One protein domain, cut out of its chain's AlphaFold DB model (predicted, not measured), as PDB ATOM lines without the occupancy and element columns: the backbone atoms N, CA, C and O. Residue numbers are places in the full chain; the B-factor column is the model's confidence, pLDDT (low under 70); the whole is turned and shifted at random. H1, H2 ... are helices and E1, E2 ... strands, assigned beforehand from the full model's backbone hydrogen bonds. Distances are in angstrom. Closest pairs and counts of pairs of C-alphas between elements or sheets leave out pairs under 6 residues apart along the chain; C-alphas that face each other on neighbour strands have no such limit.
ATOM      1  N   LEU A   3     248.791 233.436 220.474       98.06
ATOM      2  CA  LEU A   3     250.156 233.303 219.973       98.06
ATOM      3  C   LEU A   3     250.949 234.616 220.039       98.06
ATOM      4  O   LEU A   3     250.382 235.707 219.995       98.06
ATOM      5  N   ALA A   4     252.269 234.498 220.068       97.88
ATOM      6  CA  ALA A   4     253.207 235.600 219.913       97.88
ATOM      7  C   ALA A   4     254.178 235.293 218.779       97.88
ATOM      8  O   ALA A   4     254.418 234.129 218.447       97.88
ATOM      9  N   TYR A   5     254.750 236.337 218.191       97.50
ATOM     10  CA  TYR A   5     255.810 236.170 217.211       97.50
ATOM     11  C   TYR A   5     256.750 237.367 217.131       97.50
ATOM     12  O   TYR A   5     256.350 238.531 217.256       97.50
ATOM     13  N   ASP A   6     258.012 237.058 216.850       95.38
ATOM     14  CA  ASP A   6     258.956 237.999 216.277       95.38
ATOM     15  C   ASP A   6     258.704 238.090 214.766       95.38
ATOM     16  O   ASP A   6     258.942 237.136 214.033       95.38
ATOM     17  N   GLY A   7     258.210 239.240 214.302       94.88
ATOM     18  CA  GLY A   7     257.933 239.475 212.887       94.88
ATOM     19  C   GLY A   7     259.157 239.738 212.018       94.88
ATOM     20  O   GLY A   7     258.997 239.810 210.805       94.88
ATOM     21  N   SER A   8     260.357 239.887 212.592       93.19
ATOM     22  CA  SER A   8     261.575 240.243 211.848       93.19
ATOM     23  C   SER A   8     261.864 239.361 210.621       93.19
ATOM     24  O   SER A   8     262.238 239.922 209.592       93.19
ATOM     25  N   PRO A   9     261.699 238.020 210.670       94.94
ATOM     26  CA  PRO A   9     261.960 237.165 209.513       94.94
ATOM     27  C   PRO A   9     260.766 237.053 208.550       94.94
ATOM     28  O   PRO A   9     260.879 236.377 207.531       94.94
ATOM     29  N   TYR A  10     259.632 237.703 208.839       96.56
ATOM     30  CA  TYR A  10     258.381 237.521 208.105       96.56
ATOM     31  C   TYR A  10     257.927 238.791 207.378       96.56
ATOM     32  O   TYR A  10     258.032 239.918 207.872       96.56
ATOM     33  N   HIS A  11     257.284 238.594 206.231       96.81
ATOM     34  CA  HIS A  11     256.614 239.627 205.437       96.81
ATOM     35  C   HIS A  11     255.191 239.901 205.950       96.81
ATOM     36  O   HIS A  11     254.224 240.000 205.194       96.81
ATOM     37  N   GLY A  12     255.079 239.999 207.274       96.44
ATOM     38  CA  GLY A  12     253.845 240.264 207.993       96.44
ATOM     39  C   GLY A  12     253.043 239.009 208.321       96.44
ATOM     40  O   GLY A  12     253.506 237.870 208.209       96.44
ATOM     41  N   TRP A  13     251.815 239.246 208.779       97.69
ATOM     42  CA  TRP A  13     250.897 238.185 209.182       97.69
ATOM     43  C   TRP A  13     250.360 237.394 207.992       97.69
ATOM     44  O   TRP A  13     250.447 236.177 207.991       97.69
ATOM     45  N   GLN A  14     249.755 238.082 207.023       97.69
ATOM     46  CA  GLN A  14     248.855 237.484 206.033       97.69
ATOM     47  C   GLN A  14     249.616 236.703 204.959       97.69
ATOM     48  O   GLN A  14     250.488 237.293 204.327       97.69
ATOM     49  N   THR A  15     249.196 235.464 204.676       97.00
ATOM     50  CA  THR A  15     249.718 234.636 203.572       97.00
ATOM     51  C   THR A  15     249.666 235.366 202.229       97.00
ATOM     52  O   THR A  15     248.645 235.960 201.873       97.00
ATOM     53  N   GLN A  16     250.771 235.307 201.479       93.25
ATOM     54  CA  GLN A  16     250.940 235.921 200.160       93.25
ATOM     55  C   GLN A  16     251.719 234.972 199.233       93.25
ATOM     56  O   GLN A  16     252.563 234.228 199.723       93.25
ATOM     57  N   PRO A  17     251.514 235.016 197.901       90.06
ATOM     58  CA  PRO A  17     252.112 234.041 196.979       90.06
ATOM     59  C   PRO A  17     253.645 233.960 196.984       90.06
ATOM     60  O   PRO A  17     254.194 232.894 196.742       90.06
ATOM     61  N   ASN A  18     254.336 235.074 197.236       92.06
ATOM     62  CA  ASN A  18     255.793 235.185 197.082       92.06
ATOM     63  C   ASN A  18     256.477 235.706 198.351       92.06
ATOM     64  O   ASN A  18     257.501 236.384 198.268       92.06
ATOM     65  N   ALA A  19     255.883 235.469 199.519       93.25
ATOM     66  CA  ALA A  19     256.403 236.012 200.760       93.25
ATOM     67  C   ALA A  19     256.233 235.023 201.908       93.25
ATOM     68  O   ALA A  19     255.170 234.437 202.088       93.25
ATOM     69  N   HIS A  20     257.284 234.875 202.710       95.62
ATOM     70  CA  HIS A  20     257.234 234.065 203.920       95.62
ATOM     71  C   HIS A  20     256.512 234.837 205.025       95.62
ATOM     72  O   HIS A  20     256.891 235.969 205.331       95.62
ATOM     73  N   THR A  21     255.450 234.261 205.586       98.38
ATOM     74  CA  THR A  21     254.507 234.957 206.478       98.38
ATOM     75  C   THR A  21     254.199 234.119 207.710       98.38
ATOM     76  O   THR A  21     254.308 232.894 207.688       98.38
ATOM     77  N   VAL A  22     253.780 234.782 208.788       98.38
ATOM     78  CA  VAL A  22     253.446 234.101 210.048       98.38
ATOM     79  C   VAL A  22     252.241 233.172 209.877       98.38
ATOM     80  O   VAL A  22     252.244 232.064 210.406       98.38
ATOM     81  N   GLN A  23     251.211 233.609 209.142       98.56
ATOM     82  CA  GLN A  23     250.010 232.807 208.906       98.56
ATOM     83  C   GLN A  23     250.350 231.507 208.178       98.56
ATOM     84  O   GLN A  23     249.948 230.446 208.645       98.56
ATOM     85  N   GLN A  24     251.130 231.585 207.097       98.38
ATOM     86  CA  GLN A  24     251.529 230.408 206.330       98.38
ATOM     87  C   GLN A  24     252.291 229.390 207.189       98.38
ATOM     88  O   GLN A  24     251.951 228.212 207.167       98.38
ATOM     89  N   GLU A  25     253.263 229.834 207.992       98.44
ATOM     90  CA  GLU A  25     254.054 228.946 208.860       98.44
ATOM     91  C   GLU A  25     253.163 228.153 209.835       98.44
ATOM     92  O   GLU A  25     253.353 226.958 210.069       98.44
ATOM     93  N   ILE A  26     252.147 228.819 210.389       98.56
ATOM     94  CA  ILE A  26     251.201 228.207 211.324       98.56
ATOM     95  C   ILE A  26     250.241 227.260 210.601       98.56
ATOM     96  O   ILE A  26     249.996 226.162 211.098       98.56
ATOM     97  N   GLU A  27     249.709 227.656 209.443       98.56
ATOM     98  CA  GLU A  27     248.818 226.818 208.628       98.56
ATOM     99  C   GLU A  27     249.527 225.542 208.155       98.56
ATOM    100  O   GLU A  27     248.956 224.453 208.226       98.56
ATOM    101  N   GLU A  28     250.795 225.635 207.752       98.38
ATOM    102  CA  GLU A  28     251.617 224.479 207.385       98.38
ATOM    103  C   GLU A  28     251.888 223.563 208.589       98.38
ATOM    104  O   GLU A  28     251.787 222.336 208.479       98.38
ATOM    105  N   ALA A  29     252.183 224.129 209.765       98.25
ATOM    106  CA  ALA A  29     252.370 223.353 210.990       98.25
ATOM    107  C   ALA A  29     251.081 222.630 211.417       98.25
ATOM    108  O   ALA A  29     251.120 221.435 211.734       98.25
ATOM    109  N   LEU A  30     249.935 223.318 211.374       97.94
ATOM    110  CA  LEU A  30     248.622 222.721 211.617       97.94
ATOM    111  C   LEU A  30     248.340 221.608 210.609       97.94
ATOM    112  O   LEU A  30     247.982 220.503 211.015       97.94
ATOM    113  N   ALA A  31     248.588 221.844 209.320       97.31
ATOM    114  CA  ALA A  31     248.338 220.850 208.285       97.31
ATOM    115  C   ALA A  31     249.190 219.586 208.448       97.31
ATOM    116  O   ALA A  31     248.718 218.471 208.208       97.31
ATOM    117  N   ARG A  32     250.430 219.722 208.926       96.88
ATOM    118  CA  ARG A  32     251.291 218.576 209.253       96.88
ATOM    119  C   ARG A  32     250.755 217.756 210.426       96.88
ATOM    120  O   ARG A  32     250.862 216.530 210.391       96.88
ATOM    121  N   ILE A  33     250.202 218.409 211.450       95.81
ATOM    122  CA  ILE A  33     249.651 217.738 212.637       95.81
ATOM    123  C   ILE A  33     248.303 217.083 212.320       95.81
ATOM    124  O   ILE A  33     248.115 215.913 212.652       95.81
ATOM    125  N   LEU A  34     247.397 217.826 211.683       95.12
ATOM    126  CA  LEU A  34     246.017 217.417 211.401       95.12
ATOM    127  C   LEU A  34     245.889 216.573 210.127       95.12
ATOM    128  O   LEU A  34     244.848 215.985 209.877       95.12
ATOM    129  N   ARG A  35     246.954 216.484 209.318       94.88
ATOM    130  CA  ARG A  35     246.980 215.748 208.038       94.88
ATOM    131  C   ARG A  35     245.975 216.260 207.002       94.88
ATOM    132  O   ARG A  35     245.650 215.545 206.058       94.88
ATOM    133  N   ARG A  36     245.545 217.514 207.135       95.69
ATOM    134  CA  ARG A  36     244.687 218.226 206.182       95.69
ATOM    135  C   ARG A  36     244.946 219.732 206.233       95.69
ATOM    136  O   ARG A  36     245.401 220.210 207.268       95.69
ATOM    137  N   PRO A  37     244.655 220.493 205.165       96.75
ATOM    138  CA  PRO A  37     244.720 221.950 205.217       96.75
ATOM    139  C   PRO A  37     243.857 222.506 206.356       96.75
ATOM    140  O   PRO A  37     242.709 222.099 206.516       96.75
ATOM    141  N   CYS A  38     244.409 223.440 207.124       97.25
ATOM    142  CA  CYS A  38     243.727 224.087 208.240       97.25
ATOM    143  C   CYS A  38     243.999 225.596 208.164       97.25
ATOM    144  O   CYS A  38     244.989 226.068 208.730       97.25
ATOM    145  N   PRO A  39     243.197 226.345 207.381       97.62
ATOM    146  CA  PRO A  39     243.350 227.788 207.279       97.62
ATOM    147  C   PRO A  39     243.008 228.454 208.612       97.62
ATOM    148  O   PRO A  39     242.099 228.019 209.321       97.62
ATOM    149  N   ILE A  40     243.705 229.541 208.936       98.38
ATOM    150  CA  ILE A  40     243.473 230.289 210.172       98.38
ATOM    151  C   ILE A  40     243.024 231.721 209.883       98.38
ATOM    152  O   ILE A  40     243.439 232.364 208.918       98.38
ATOM    153  N   MET A  41     242.221 232.281 210.783       98.00
ATOM    154  CA  MET A  41     241.798 233.677 210.735       98.00
ATOM    155  C   MET A  41     242.302 234.429 211.965       98.00
ATOM    156  O   MET A  41     241.857 234.203 213.093       98.00
ATOM    157  N   GLY A  42     243.226 235.362 211.735       97.12
ATOM    158  CA  GLY A  42     243.789 236.231 212.769       97.12
ATOM    159  C   GLY A  42     242.866 237.387 213.172       97.12
ATOM    160  O   GLY A  42     242.080 237.904 212.379       97.12
ATOM    161  N   SER A  43     243.021 237.872 214.403       95.94
ATOM    162  CA  SER A  43     242.263 239.004 214.959       95.94
ATOM    163  C   SER A  43     242.529 240.344 214.259       95.94
ATOM    164  O   SER A  43     241.747 241.300 214.345       95.94
ATOM    165  N   GLY A  44     243.661 240.429 213.563       94.12
ATOM    166  CA  GLY A  44     243.998 241.497 212.636       94.12
ATOM    167  C   GLY A  44     245.362 241.254 212.005       94.12
ATOM    168  O   GLY A  44     246.147 240.453 212.507       94.12
ATOM    169  N   ARG A  45     245.650 241.986 210.935       94.94
ATOM    170  CA  ARG A  45     246.907 241.879 210.191       94.94
ATOM    171  C   ARG A  45     248.020 242.686 210.858       94.94
ATOM    172  O   ARG A  45     247.751 243.574 211.671       94.94
ATOM    173  N   THR A  46     249.245 242.334 210.516       95.31
ATOM    174  CA  THR A  46     250.471 243.058 210.838       95.31
ATOM    175  C   THR A  46     251.324 243.113 209.579       95.31
ATOM    176  O   THR A  46     251.297 242.173 208.778       95.31
ATOM    177  N   ASP A  47     252.032 244.223 209.400       95.06
ATOM    178  CA  ASP A  47     252.894 244.445 208.241       95.06
ATOM    179  C   ASP A  47     254.251 243.746 208.420       95.06
ATOM    180  O   ASP A  47     254.564 243.207 209.484       95.06
ATOM    181  N   THR A  48     255.072 243.750 207.372       94.06
ATOM    182  CA  THR A  48     256.436 243.203 207.388       94.06
ATOM    183  C   THR A  48     257.252 243.712 208.575       94.06
ATOM    184  O   THR A  48     257.308 244.914 208.831       94.06
ATOM    185  N   GLY A  49     257.897 242.793 209.298       91.00
ATOM    186  CA  GLY A  49     258.750 243.121 210.444       91.00
ATOM    187  C   GLY A  49     258.013 243.461 211.744       91.00
ATOM    188  O   GLY A  49     258.654 243.612 212.781       91.00
ATOM    189  N   VAL A  50     256.680 243.570 211.738       94.38
ATOM    190  CA  VAL A  50     255.895 243.855 212.948       94.38
ATOM    191  C   VAL A  50     255.807 242.632 213.851       94.38
ATOM    192  O   VAL A  50     255.455 241.548 213.402       94.38
ATOM    193  N   HIS A  51     255.999 242.826 215.153       94.19
ATOM    194  CA  HIS A  51     255.887 241.764 216.151       94.19
ATOM    195  C   HIS A  51     254.491 241.728 216.790       94.19
ATOM    196  O   HIS A  51     253.758 242.723 216.818       94.19
ATOM    197  N   ALA A  52     254.155 240.598 217.406       95.81
ATOM    198  CA  ALA A  52     253.004 240.490 218.293       95.81
ATOM    199  C   ALA A  52     253.413 239.827 219.608       95.81
ATOM    200  O   ALA A  52     254.005 238.752 219.600       95.81
ATOM    201  N   LEU A  53     253.070 240.462 220.731       94.44
ATOM    202  CA  LEU A  53     253.108 239.805 222.042       94.44
ATOM    203  C   LEU A  53     251.862 238.952 222.264       94.44
ATOM    204  O   LEU A  53     251.912 237.990 223.017       94.44
ATOM    205  N   GLU A  54     250.751 239.336 221.638       95.12
ATOM    206  CA  GLU A  54     249.493 238.606 221.707       95.12
ATOM    207  C   GLU A  54     248.706 238.847 220.416       95.12
ATOM    208  O   GLU A  54     248.204 239.944 220.148       95.12
ATOM    209  N   GLN A  55     248.611 237.802 219.609       96.44
ATOM    210  CA  GLN A  55     247.738 237.683 218.458       96.44
ATOM    211  C   GLN A  55     246.792 236.515 218.726       96.44
ATOM    212  O   GLN A  55     247.217 235.413 219.057       96.44
ATOM    213  N   VAL A  56     245.499 236.740 218.512       97.31
ATOM    214  CA  VAL A  56     244.512 235.658 218.529       97.31
ATOM    215  C   VAL A  56     244.211 235.237 217.102       97.31
ATOM    216  O   VAL A  56     244.032 236.089 216.231       97.31
ATOM    217  N   ALA A  57     244.144 233.933 216.869       97.69
ATOM    218  CA  ALA A  57     243.645 233.335 215.641       97.69
ATOM    219  C   ALA A  57     242.653 232.211 215.964       97.69
ATOM    220  O   ALA A  57     242.790 231.540 216.992       97.69
ATOM    221  N   HIS A  58     241.663 232.013 215.101       97.69
ATOM    222  CA  HIS A  58     240.761 230.862 215.153       97.69
ATOM    223  C   HIS A  58     240.893 230.034 213.879       97.69
ATOM    224  O   HIS A  58     241.377 230.532 212.862       97.69
ATOM    225  N   PHE A  59     240.499 228.776 213.983       97.44
ATOM    226  CA  PHE A  59     240.445 227.805 212.905       97.44
ATOM    227  C   PHE A  59     239.449 226.722 213.302       97.44
ATOM    228  O   PHE A  59     239.218 226.518 214.497       97.44
ATOM    229  N   ASP A  60     238.912 226.033 212.306       95.69
ATOM    230  CA  ASP A  60     237.989 224.927 212.518       95.69
ATOM    231  C   ASP A  60     238.747 223.598 212.464       95.69
ATOM    232  O   ASP A  60     239.658 223.404 211.648       95.69
ATOM    233  N   MET A  61     238.374 222.680 213.349       92.12
ATOM    234  CA  MET A  61     238.860 221.304 213.368       92.12
ATOM    235  C   MET A  61     237.723 220.359 213.768       92.12
ATOM    236  O   MET A  61     236.808 220.750 214.483       92.12
ATOM    237  N   GLU A  62     237.777 219.125 213.281       87.94
ATOM    238  CA  GLU A  62     236.775 218.069 213.513       87.94
ATOM    239  C   GLU A  62     237.352 216.959 214.397       87.94
ATOM    240  O   GLU A  62     236.630 216.141 214.956       87.94
ATOM    241  N   GLU A  63     238.676 216.907 214.497       86.12
ATOM    242  CA  GLU A  63     239.413 215.918 215.249       86.12
ATOM    243  C   GLU A  63     239.334 216.224 216.744       86.12
ATOM    244  O   GLU A  63     239.609 217.341 217.174       86.12
ATOM    245  N   GLU A  64     239.064 215.218 217.568       85.44
ATOM    246  CA  GLU A  64     239.235 215.359 219.012       85.44
ATOM    247  C   GLU A  64     240.732 215.308 219.353       85.44
ATOM    248  O   GLU A  64     241.352 214.244 219.427       85.44
ATOM    249  N   VAL A  65     241.343 216.481 219.528       86.94
ATOM    250  CA  VAL A  65     242.737 216.615 219.968       86.94
ATOM    251  C   VAL A  65     242.783 217.432 221.248       86.94
ATOM    252  O   VAL A  65     242.321 218.568 221.287       86.94
ATOM    253  N   GLU A  66     243.418 216.879 222.283       94.25
ATOM    254  CA  GLU A  66     243.660 217.597 223.532       94.25
ATOM    255  C   GLU A  66     244.436 218.902 223.270       94.25
ATOM    256  O   GLU A  66     245.532 218.895 222.698       94.25
ATOM    257  N   GLU A  67     243.892 220.028 223.730       95.25
ATOM    258  CA  GLU A  67     244.426 221.376 223.489       95.25
ATOM    259  C   GLU A  67     245.894 221.513 223.917       95.25
ATOM    260  O   GLU A  67     246.726 222.083 223.201       95.25
ATOM    261  N   ALA A  68     246.240 220.948 225.079       96.06
ATOM    262  CA  ALA A  68     247.595 220.973 225.616       96.06
ATOM    263  C   ALA A  68     248.575 220.191 224.730       96.06
ATOM    264  O   ALA A  68     249.711 220.639 224.518       96.06
ATOM    265  N   LEU A  69     248.133 219.057 224.177       96.56
ATOM    266  CA  LEU A  69     248.917 218.246 223.255       96.56
ATOM    267  C   LEU A  69     249.088 218.949 221.907       96.56
ATOM    268  O   LEU A  69     250.204 218.974 221.385       96.56
ATOM    269  N   LEU A  70     248.026 219.549 221.359       97.19
ATOM    270  CA  LEU A  70     248.098 220.307 220.108       97.19
ATOM    271  C   LEU A  70     249.058 221.493 220.240       97.19
ATOM    272  O   LEU A  70     249.956 221.653 219.415       97.19
ATOM    273  N   ARG A  71     248.949 222.258 221.333       98.25
ATOM    274  CA  ARG A  71     249.875 223.352 221.652       98.25
ATOM    275  C   ARG A  71     251.320 222.861 221.734       98.25
ATOM    276  O   ARG A  71     252.211 223.479 221.154       98.25
ATOM    277  N   LYS A  72     251.562 221.753 222.446       98.25
ATOM    278  CA  LYS A  72     252.903 221.161 222.577       98.25
ATOM    279  C   LYS A  72     253.464 220.745 221.217       98.25
ATOM    280  O   LYS A  72     254.629 221.013 220.946       98.25
ATOM    281  N   LYS A  73     252.650 220.106 220.371       97.94
ATOM    282  CA  LYS A  73     253.050 219.700 219.018       97.94
ATOM    283  C   LYS A  73     253.379 220.912 218.154       97.94
ATOM    284  O   LYS A  73     254.450 220.928 217.569       97.94
ATOM    285  N   LEU A  74     252.522 221.934 218.127       98.31
ATOM    286  CA  LEU A  74     252.767 223.155 217.353       98.31
ATOM    287  C   LEU A  74     254.080 223.826 217.760       98.31
ATOM    288  O   LEU A  74     254.942 224.027 216.912       98.31
ATOM    289  N   ASN A  75     254.291 224.069 219.055       98.50
ATOM    290  CA  ASN A  75     255.541 224.658 219.549       98.50
ATOM    291  C   ASN A  75     256.778 223.775 219.323       98.50
ATOM    292  O   ASN A  75     257.895 224.276 219.370       98.50
ATOM    293  N   GLY A  76     256.606 222.469 219.105       98.31
ATOM    294  CA  GLY A  76     257.705 221.564 218.771       98.31
ATOM    295  C   GLY A  76     258.134 221.611 217.302       98.31
ATOM    296  O   GLY A  76     259.201 221.093 216.982       98.31
ATOM    297  N   ILE A  77     257.314 222.179 216.412       97.81
ATOM    298  CA  ILE A  77     257.557 222.199 214.959       97.81
ATOM    299  C   ILE A  77     257.747 223.630 214.446       97.81
ATOM    300  O   ILE A  77     258.492 223.836 213.491       97.81
ATOM    301  N   LEU A  78     257.065 224.601 215.058       98.50
ATOM    302  CA  LEU A  78     257.163 226.008 214.688       98.50
ATOM    303  C   LEU A  78     258.581 226.552 214.935       98.50
ATOM    304  O   LEU A  78     259.239 226.150 215.901       98.50
ATOM    305  N   PRO A  79     259.055 227.496 214.103       98.06
ATOM    306  CA  PRO A  79     260.319 228.178 214.336       98.06
ATOM    307  C   PRO A  79     260.321 228.924 215.681       98.06
ATOM    308  O   PRO A  79     259.271 229.408 216.103       98.06
ATOM    309  N   PRO A  80     261.494 229.153 216.306       97.31
ATOM    310  CA  PRO A  80     261.601 229.897 217.569       97.31
ATOM    311  C   PRO A  80     261.001 231.312 217.539       97.31
ATOM    312  O   PRO A  80     260.736 231.897 218.586       97.31
ATOM    313  N   ALA A  81     260.805 231.872 216.342       97.00
ATOM    314  CA  ALA A  81     260.182 233.169 216.137       97.00
ATOM    315  C   ALA A  81     258.659 233.167 216.368       97.00
ATOM    316  O   ALA A  81     258.085 234.249 216.420       97.00
ATOM    317  N   ILE A  82     258.000 232.010 216.515       98.56
ATOM    318  CA  ILE A  82     256.557 231.889 216.767       98.56
ATOM    319  C   ILE A  82     256.332 231.014 218.000       98.56
ATOM    320  O   ILE A  82     256.854 229.907 218.096       98.56
ATOM    321  N   ALA A  83     255.500 231.486 218.925       98.50
ATOM    322  CA  ALA A  83     255.111 230.735 220.110       98.50
ATOM    323  C   ALA A  83     253.588 230.683 220.247       98.50
ATOM    324  O   ALA A  83     252.907 231.706 220.189       98.50
ATOM    325  N   ILE A  84     253.049 229.490 220.487       98.50
ATOM    326  CA  ILE A  84     251.646 229.264 220.833       98.50
ATOM    327  C   ILE A  84     251.514 229.226 222.354       98.50
ATOM    328  O   ILE A  84     252.027 228.324 223.023       98.50
ATOM    329  N   HIS A  85     250.799 230.198 222.907       97.62
ATOM    330  CA  HIS A  85     250.609 230.351 224.348       97.62
ATOM    331  C   HIS A  85     249.498 229.432 224.851       97.62
ATOM    332  O   HIS A  85     249.688 228.698 225.825       97.62
ATOM    333  N   ALA A  86     248.361 229.447 224.153       97.00
ATOM    334  CA  ALA A  86     247.175 228.683 224.511       97.00
ATOM    335  C   ALA A  86     246.333 228.333 223.279       97.00
ATOM    336  O   ALA A  86     246.258 229.080 222.300       97.00
ATOM    337  N   ILE A  87     245.647 227.203 223.360       97.19
ATOM    338  CA  ILE A  87     244.582 226.797 222.447       97.19
ATOM    339  C   ILE A  87     243.386 226.516 223.338       97.19
ATOM    340  O   ILE A  87     243.576 226.019 224.441       97.19
ATOM    341  N   ARG A  88     242.208 226.937 222.891       94.88
ATOM    342  CA  ARG A  88     240.956 226.734 223.601       94.88
ATOM    343  C   ARG A  88     239.836 226.530 222.601       94.88
ATOM    344  O   ARG A  88     239.821 227.235 221.586       94.88
ATOM    345  N   GLU A  89     238.935 225.617 222.913       95.06
ATOM    346  CA  GLU A  89     237.632 225.526 222.279       95.06
ATOM    347  C   GLU A  89     236.818 226.791 222.585       95.06
ATOM    348  O   GLU A  89     236.921 227.401 223.655       95.06
ATOM    349  N   VAL A  90     236.055 227.233 221.594       94.94
ATOM    350  CA  VAL A  90     235.244 228.449 221.641       94.94
ATOM    351  C   VAL A  90     233.882 228.146 221.030       94.94
ATOM    352  O   VAL A  90     233.679 227.100 220.417       94.94
ATOM    353  N   GLN A  91     232.928 229.058 221.197       94.75
ATOM    354  CA  GLN A  91     231.614 228.910 220.572       94.75
ATOM    355  C   GLN A  91     231.742 228.873 219.041       94.75
ATOM    356  O   GLN A  91     232.595 229.555 218.478       94.75
ATOM    357  N   ALA A  92     230.867 228.124 218.367       93.50
ATOM    358  CA  ALA A  92     230.910 227.952 216.911       93.50
ATOM    359  C   ALA A  92     230.727 229.264 216.118       93.50
ATOM    360  O   ALA A  92     231.116 229.346 214.958       93.50
ATOM    361  N   ASP A  93     230.132 230.294 216.727       94.81
ATOM    362  CA  ASP A  93     229.961 231.626 216.142       94.81
ATOM    363  C   ASP A  93     231.113 232.592 216.479       94.81
ATOM    364  O   ASP A  93     231.092 233.748 216.051       94.81
ATOM    365  N   ALA A  94     232.103 232.159 217.267       95.44
ATOM    366  CA  ALA A  94     233.191 233.012 217.715       95.44
ATOM    367  C   ALA A  94     234.142 233.353 216.560       95.44
ATOM    368  O   ALA A  94     234.695 232.480 215.895       95.44
ATOM    369  N   HIS A  95     234.410 234.644 216.360       96.31
ATOM    370  CA  HIS A  95     235.258 235.120 215.275       96.31
ATOM    371  C   HIS A  95     236.373 236.031 215.792       96.31
ATOM    372  O   HIS A  95     236.143 237.188 216.161       96.31
ATOM    373  N   ALA A  96     237.627 235.563 215.716       95.31
ATOM    374  CA  ALA A  96     238.806 236.261 216.258       95.31
ATOM    375  C   ALA A  96     238.909 237.744 215.845       95.31
ATOM    376  O   ALA A  96     239.382 238.579 216.615       95.31
ATOM    377  N   ARG A  97     238.478 238.091 214.622       94.38
ATOM    378  CA  ARG A  97     238.479 239.481 214.133       94.38
ATOM    379  C   ARG A  97     237.282 240.306 214.606       94.38
ATOM    380  O   ARG A  97     237.464 241.488 214.882       94.38
ATOM    381  N   PHE A  98     236.077 239.749 214.629       94.12
ATOM    382  CA  PHE A  98     234.867 240.557 214.814       94.12
ATOM    383  C   PHE A  98     234.456 240.635 216.284       94.12
ATOM    384  O   PHE A  98     233.994 241.686 216.712       94.12
ATOM    385  N   ASP A  99     234.771 239.609 217.078       94.88
ATOM    386  CA  ASP A  99     234.519 239.586 218.527       94.88
ATOM    387  C   ASP A  99     235.641 240.232 219.364       94.88
ATOM    388  O   ASP A  99     235.566 240.315 220.592       94.88
ATOM    389  N   ALA A 100     236.713 240.702 218.722       92.25
ATOM    390  CA  ALA A 100     237.770 241.441 219.405       92.25
ATOM    391  C   ALA A 100     237.264 242.790 219.923       92.25
ATOM    392  O   ALA A 100     236.880 243.653 219.134       92.25
ATOM    393  N   LEU A 101     237.343 242.975 221.245       91.69
ATOM    394  CA  LEU A 101     236.906 244.194 221.927       91.69
ATOM    395  C   LEU A 101     237.819 245.379 221.618       91.69
ATOM    396  O   LEU A 101     237.348 246.469 221.310       91.69
ATOM    397  N   ASP A 102     239.131 245.163 221.695       90.88
ATOM    398  CA  ASP A 102     240.130 246.191 221.443       90.88
ATOM    399  C   ASP A 102     241.416 245.592 220.868       90.88
ATOM    400  O   ASP A 102     241.699 244.396 220.982       90.88
ATOM    401  N   ARG A 103     242.185 246.446 220.190       90.75
ATOM    402  CA  ARG A 103     243.559 246.171 219.772       90.75
ATOM    403  C   ARG A 103     244.438 247.209 220.440       90.75
ATOM    404  O   ARG A 103     244.156 248.401 220.345       90.75
ATOM    405  N   SER A 104     245.517 246.759 221.055       91.25
ATOM    406  CA  SER A 104     246.507 247.630 221.669       91.25
ATOM    407  C   SER A 104     247.811 247.544 220.894       91.25
ATOM    408  O   SER A 104     248.246 246.467 220.490       91.25
ATOM    409  N   TYR A 105     248.454 248.687 220.701       90.38
ATOM    410  CA  TYR A 105     249.717 248.770 219.989       90.38
ATOM    411  C   TYR A 105     250.739 249.510 220.840       90.38
ATOM    412  O   TYR A 105     250.432 250.537 221.444       90.38
ATOM    413  N   ARG A 106     251.957 248.977 220.890       88.62
ATOM    414  CA  ARG A 106     253.095 249.574 221.581       88.62
ATOM    415  C   ARG A 106     254.205 249.825 220.576       88.62
ATOM    416  O   ARG A 106     254.669 248.901 219.914       88.62
ATOM    417  N   TYR A 107     254.635 251.077 220.502       87.31
ATOM    418  CA  TYR A 107     255.833 251.475 219.779       87.31
ATOM    419  C   TYR A 107     256.963 251.676 220.780       87.31
ATOM    420  O   TYR A 107     256.833 252.466 221.715       87.31
ATOM    421  N   GLU A 108     258.068 250.972 220.586       83.62
ATOM    422  CA  GLU A 108     259.284 251.145 221.374       83.62
ATOM    423  C   GLU A 108     260.319 251.838 220.495       83.62
ATOM    424  O   GLU A 108     260.777 251.275 219.503       83.62
ATOM    425  N   LEU A 109     260.662 253.080 220.835       83.81
ATOM    426  CA  LEU A 109     261.623 253.886 220.089       83.81
ATOM    427  C   LEU A 109     262.975 253.865 220.798       83.81
ATOM    428  O   LEU A 109     263.078 254.211 221.975       83.81
ATOM    429  N   ARG A 110     264.027 253.504 220.064       80.56
ATOM    430  CA  ARG A 110     265.407 253.585 220.545       80.56
ATOM    431  C   ARG A 110     266.047 254.863 220.028       80.56
ATOM    432  O   ARG A 110     266.329 255.002 218.844       80.56
ATOM    433  N   LEU A 111     266.311 255.788 220.950       85.25
ATOM    434  CA  LEU A 111     266.920 257.087 220.638       85.25
ATOM    435  C   LEU A 111     268.448 257.023 220.490       85.25
ATOM    436  O   LEU A 111     269.075 258.004 220.101       85.25
ATOM    437  N   ARG A 112     269.064 255.888 220.837       84.56
ATOM    438  CA  ARG A 112     270.511 255.659 220.755       84.56
ATOM    439  C   ARG A 112     270.781 254.273 220.177       84.56
ATOM    440  O   ARG A 112     269.988 253.355 220.371       84.56
ATOM    441  N   LYS A 113     271.908 254.134 219.477       82.56
ATOM    442  CA  LYS A 113     272.385 252.844 218.969       82.56
ATOM    443  C   LYS A 113     272.797 251.954 220.144       82.56
ATOM    444  O   LYS A 113     273.598 252.384 220.969       82.56
ATOM    445  N   ASP A 114     272.284 250.729 220.178       81.88
ATOM    446  CA  ASP A 114     272.595 249.727 221.198       81.88
ATOM    447  C   ASP A 114     272.985 248.398 220.519       81.88
ATOM    448  O   ASP A 114     272.153 247.812 219.823       81.88
ATOM    449  N   PRO A 115     274.238 247.923 220.665       81.00
ATOM    450  CA  PRO A 115     274.681 246.664 220.069       81.00
ATOM    451  C   PRO A 115     274.059 245.419 220.725       81.00
ATOM    452  O   PRO A 115     274.128 244.345 220.135       81.00
ATOM    453  N   PHE A 116     273.450 245.545 221.909       81.12
ATOM    454  CA  PHE A 116     272.804 244.440 222.627       81.12
ATOM    455  C   PHE A 116     271.296 244.352 222.374       81.12
ATOM    456  O   PHE A 116     270.646 243.417 222.838       81.12
ATOM    457  N   ALA A 117     270.739 245.286 221.601       72.81
ATOM    458  CA  ALA A 117     269.336 245.298 221.211       72.81
ATOM    459  C   ALA A 117     269.200 245.177 219.680       72.81
ATOM    460  O   ALA A 117     268.860 246.163 219.016       72.81
ATOM    461  N   PRO A 118     269.480 243.993 219.097       62.12
ATOM    462  CA  PRO A 118     269.416 243.802 217.652       62.12
ATOM    463  C   PRO A 118     268.004 244.104 217.119       62.12
ATOM    464  O   PRO A 118     267.000 243.675 217.686       62.12
ATOM    465  N   GLY A 119     267.926 244.900 216.048       64.06
ATOM    466  CA  GLY A 119     266.680 245.315 215.391       64.06
ATOM    467  C   GLY A 119     266.635 246.812 215.060       64.06
ATOM    468  O   GLY A 119     267.450 247.598 215.543       64.06
ATOM    469  N   ALA A 120     265.669 247.224 214.237       59.00
ATOM    470  CA  ALA A 120     265.493 248.614 213.804       59.00
ATOM    471  C   ALA A 120     265.332 249.600 214.992       59.00
ATOM    472  O   ALA A 120     264.959 249.186 216.094       59.00
ATOM    473  N   PRO A 121     265.583 250.913 214.806       57.84
ATOM    474  CA  PRO A 121     265.418 251.939 215.848       57.84
ATOM    475  C   PRO A 121     263.974 252.117 216.365       57.84
ATOM    476  O   PRO A 121     263.745 252.906 217.280       57.84
ATOM    477  N   GLY A 122     263.009 251.362 215.834       59.41
ATOM    478  CA  GLY A 122     261.647 251.263 216.342       59.41
ATOM    479  C   GLY A 122     261.167 249.813 216.329       59.41
ATOM    480  O   GLY A 122     261.343 249.117 215.330       59.41
ATOM    481  N   ARG A 123     260.553 249.366 217.425       65.12
ATOM    482  CA  ARG A 123     259.855 248.082 217.526       65.12
ATOM    483  C   ARG A 123     258.357 248.346 217.604       65.12
ATOM    484  O   ARG A 123     257.922 249.103 218.468       65.12
ATOM    485  N   PHE A 124     257.567 247.734 216.728       69.12
ATOM    486  CA  PHE A 124     256.110 247.806 216.808       69.12
ATOM    487  C   PHE A 124     255.553 246.470 217.271       69.12
ATOM    488  O   PHE A 124     255.797 245.427 216.665       69.12
ATOM    489  N   ILE A 125     254.831 246.524 218.378       74.81
ATOM    490  CA  ILE A 125     254.296 245.367 219.066       74.81
ATOM    491  C   ILE A 125     252.784 245.495 219.112       74.81
ATOM    492  O   ILE A 125     252.242 246.469 219.636       74.81
ATOM    493  N   LYS A 126     252.101 244.468 218.620       75.62
ATOM    494  CA  LYS A 126     250.659 244.322 218.778       75.62
ATOM    495  C   LYS A 126     250.321 243.441 219.982       75.62
ATOM    496  O   LYS A 126     250.897 242.365 220.157       75.62
ATOM    497  N   CYS A 127     249.346 243.889 220.763       76.00
ATOM    498  CA  CYS A 127     248.661 243.117 221.792       76.00
ATOM    499  C   CYS A 127     247.151 243.128 221.516       76.00
ATOM    500  O   CYS A 127     246.613 244.096 220.972       76.00
ATOM    501  N   LEU A 128     246.445 242.081 221.930       78.06
ATOM    502  CA  LEU A 128     245.002 241.975 221.739       78.06
ATOM    503  C   LEU A 128     244.289 241.660 223.051       78.06
ATOM    504  O   LEU A 128     244.735 240.801 223.810       78.06
ATOM    505  N   ARG A 129     243.127 242.287 223.260       74.12
ATOM    506  CA  ARG A 129     242.118 241.801 224.201       74.12
ATOM    507  C   ARG A 129     240.931 241.232 223.431       74.12
ATOM    508  O   ARG A 129     240.340 241.890 222.576       74.12
ATOM    509  N   TRP A 130     240.568 239.996 223.749       74.06
ATOM    510  CA  TRP A 130     239.502 239.264 223.073       74.06
ATOM    511  C   TRP A 130     238.518 238.682 224.090       74.06
ATOM    512  O   TRP A 130     238.907 238.361 225.213       74.06
ATOM    513  N   LYS A 131     237.243 238.599 223.706       61.09
ATOM    514  CA  LYS A 131     236.137 238.107 224.533       61.09
ATOM    515  C   LYS A 131     235.457 236.965 223.782       61.09
ATOM    516  O   LYS A 131     235.282 237.100 222.576       61.09
TER     517      LYS A 131
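Overview. This is residues 3 to 131 of the 132 residues of the protein "tRNA pseudouridine synthase" of Nitritalea halalkaliphila LW7 (UniProt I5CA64). What does the model look like? A twisted sheet has at one edge a long hairpin, E4 and E5, whose loop, residues 110 to 121, makes one end of the longest axis. At the other edge helix H2 packs on strand E3, and helix H1 crosses H2 steeply. What is it made of? The printed part has 129 residues with two named helices and five named strands, in the order E1, H1, E2, H2, E3, E4, E5; under half of the residues are in named elements, and the class is mixed, helices and strands. The sheet, in the order E3, E1, E2, E5, E4, is mixed. How large is it? The whole is compact, with a radius of gyration of the C-alphas of 15.4 A, and elongated, spanning 51 by 30 by 29 A.

Arrangement. How do the strands pair? E2, residues 51 to 58, is antiparallel to E1, residues 3 to 5, with N 3 and O 55 2.9 A apart, and parallel to E5, residues 122 to 130, with N 126 and O 51 3.0 A apart. E3, residues 82 to 86, is antiparallel to E1, with N 4 and O 83 2.9 A apart, and E4, residues 100 to 109, forms a hairpin with E5, with N 106 and O 125 2.8 A apart. E2 bends by 74 degrees at residue 54, and its pairing is staggered: residues 51 to 52 pair with E5 and residues 52 to 55 with E1. How do the helices stand? H2, residues 67 to 77, only grazes the sheet, with C-alphas 75 and 83 of H2 and E3 closest at 6.1 A; H1, residues 22 to 34, only grazes it with residues 22 to 26. H1 touches H2 with residues 29 to 33 alone, at a steep tilt of 65 degrees, opposite ways, the C-alphas of Ala 29 and Leu 74 being closest at 6.4 A. In both helices every O i to N i+4 pair is within hydrogen-bond range. Is there a crossover? E2, H2 and E3 form a split strand-helix-strand unit, two strands running the same way with E1 between them in the sheet, and its crossover is right-handed.

Along the chain. Where do the elements begin and end? E1 begins at C-alpha 3, (250.156, 233.303, 219.973), and E5 ends at C-alpha 130, (239.502, 239.264, 223.073). How long are they? From first to last C-alpha E4 measures 26.9 A, E5 26.1 A, E2 18.7 A, H1 18.3 A, H2 15.7 A, E3 12.6 A and E1 6.9 A.

Size, cuts and confidence. How far does it reach? The two C-alphas farthest apart, those of Glu 64 and Arg 112, are 51.0 A apart. Which links are long? Those from E1 to H1, H1 to E2, E3 to E4 and E4 to E5 are long, and the printed part has no cut. Where is confidence low? Residues 118 to 124 and residue 131 are under 70 in pLDDT; the mean of the printed part is 91.4.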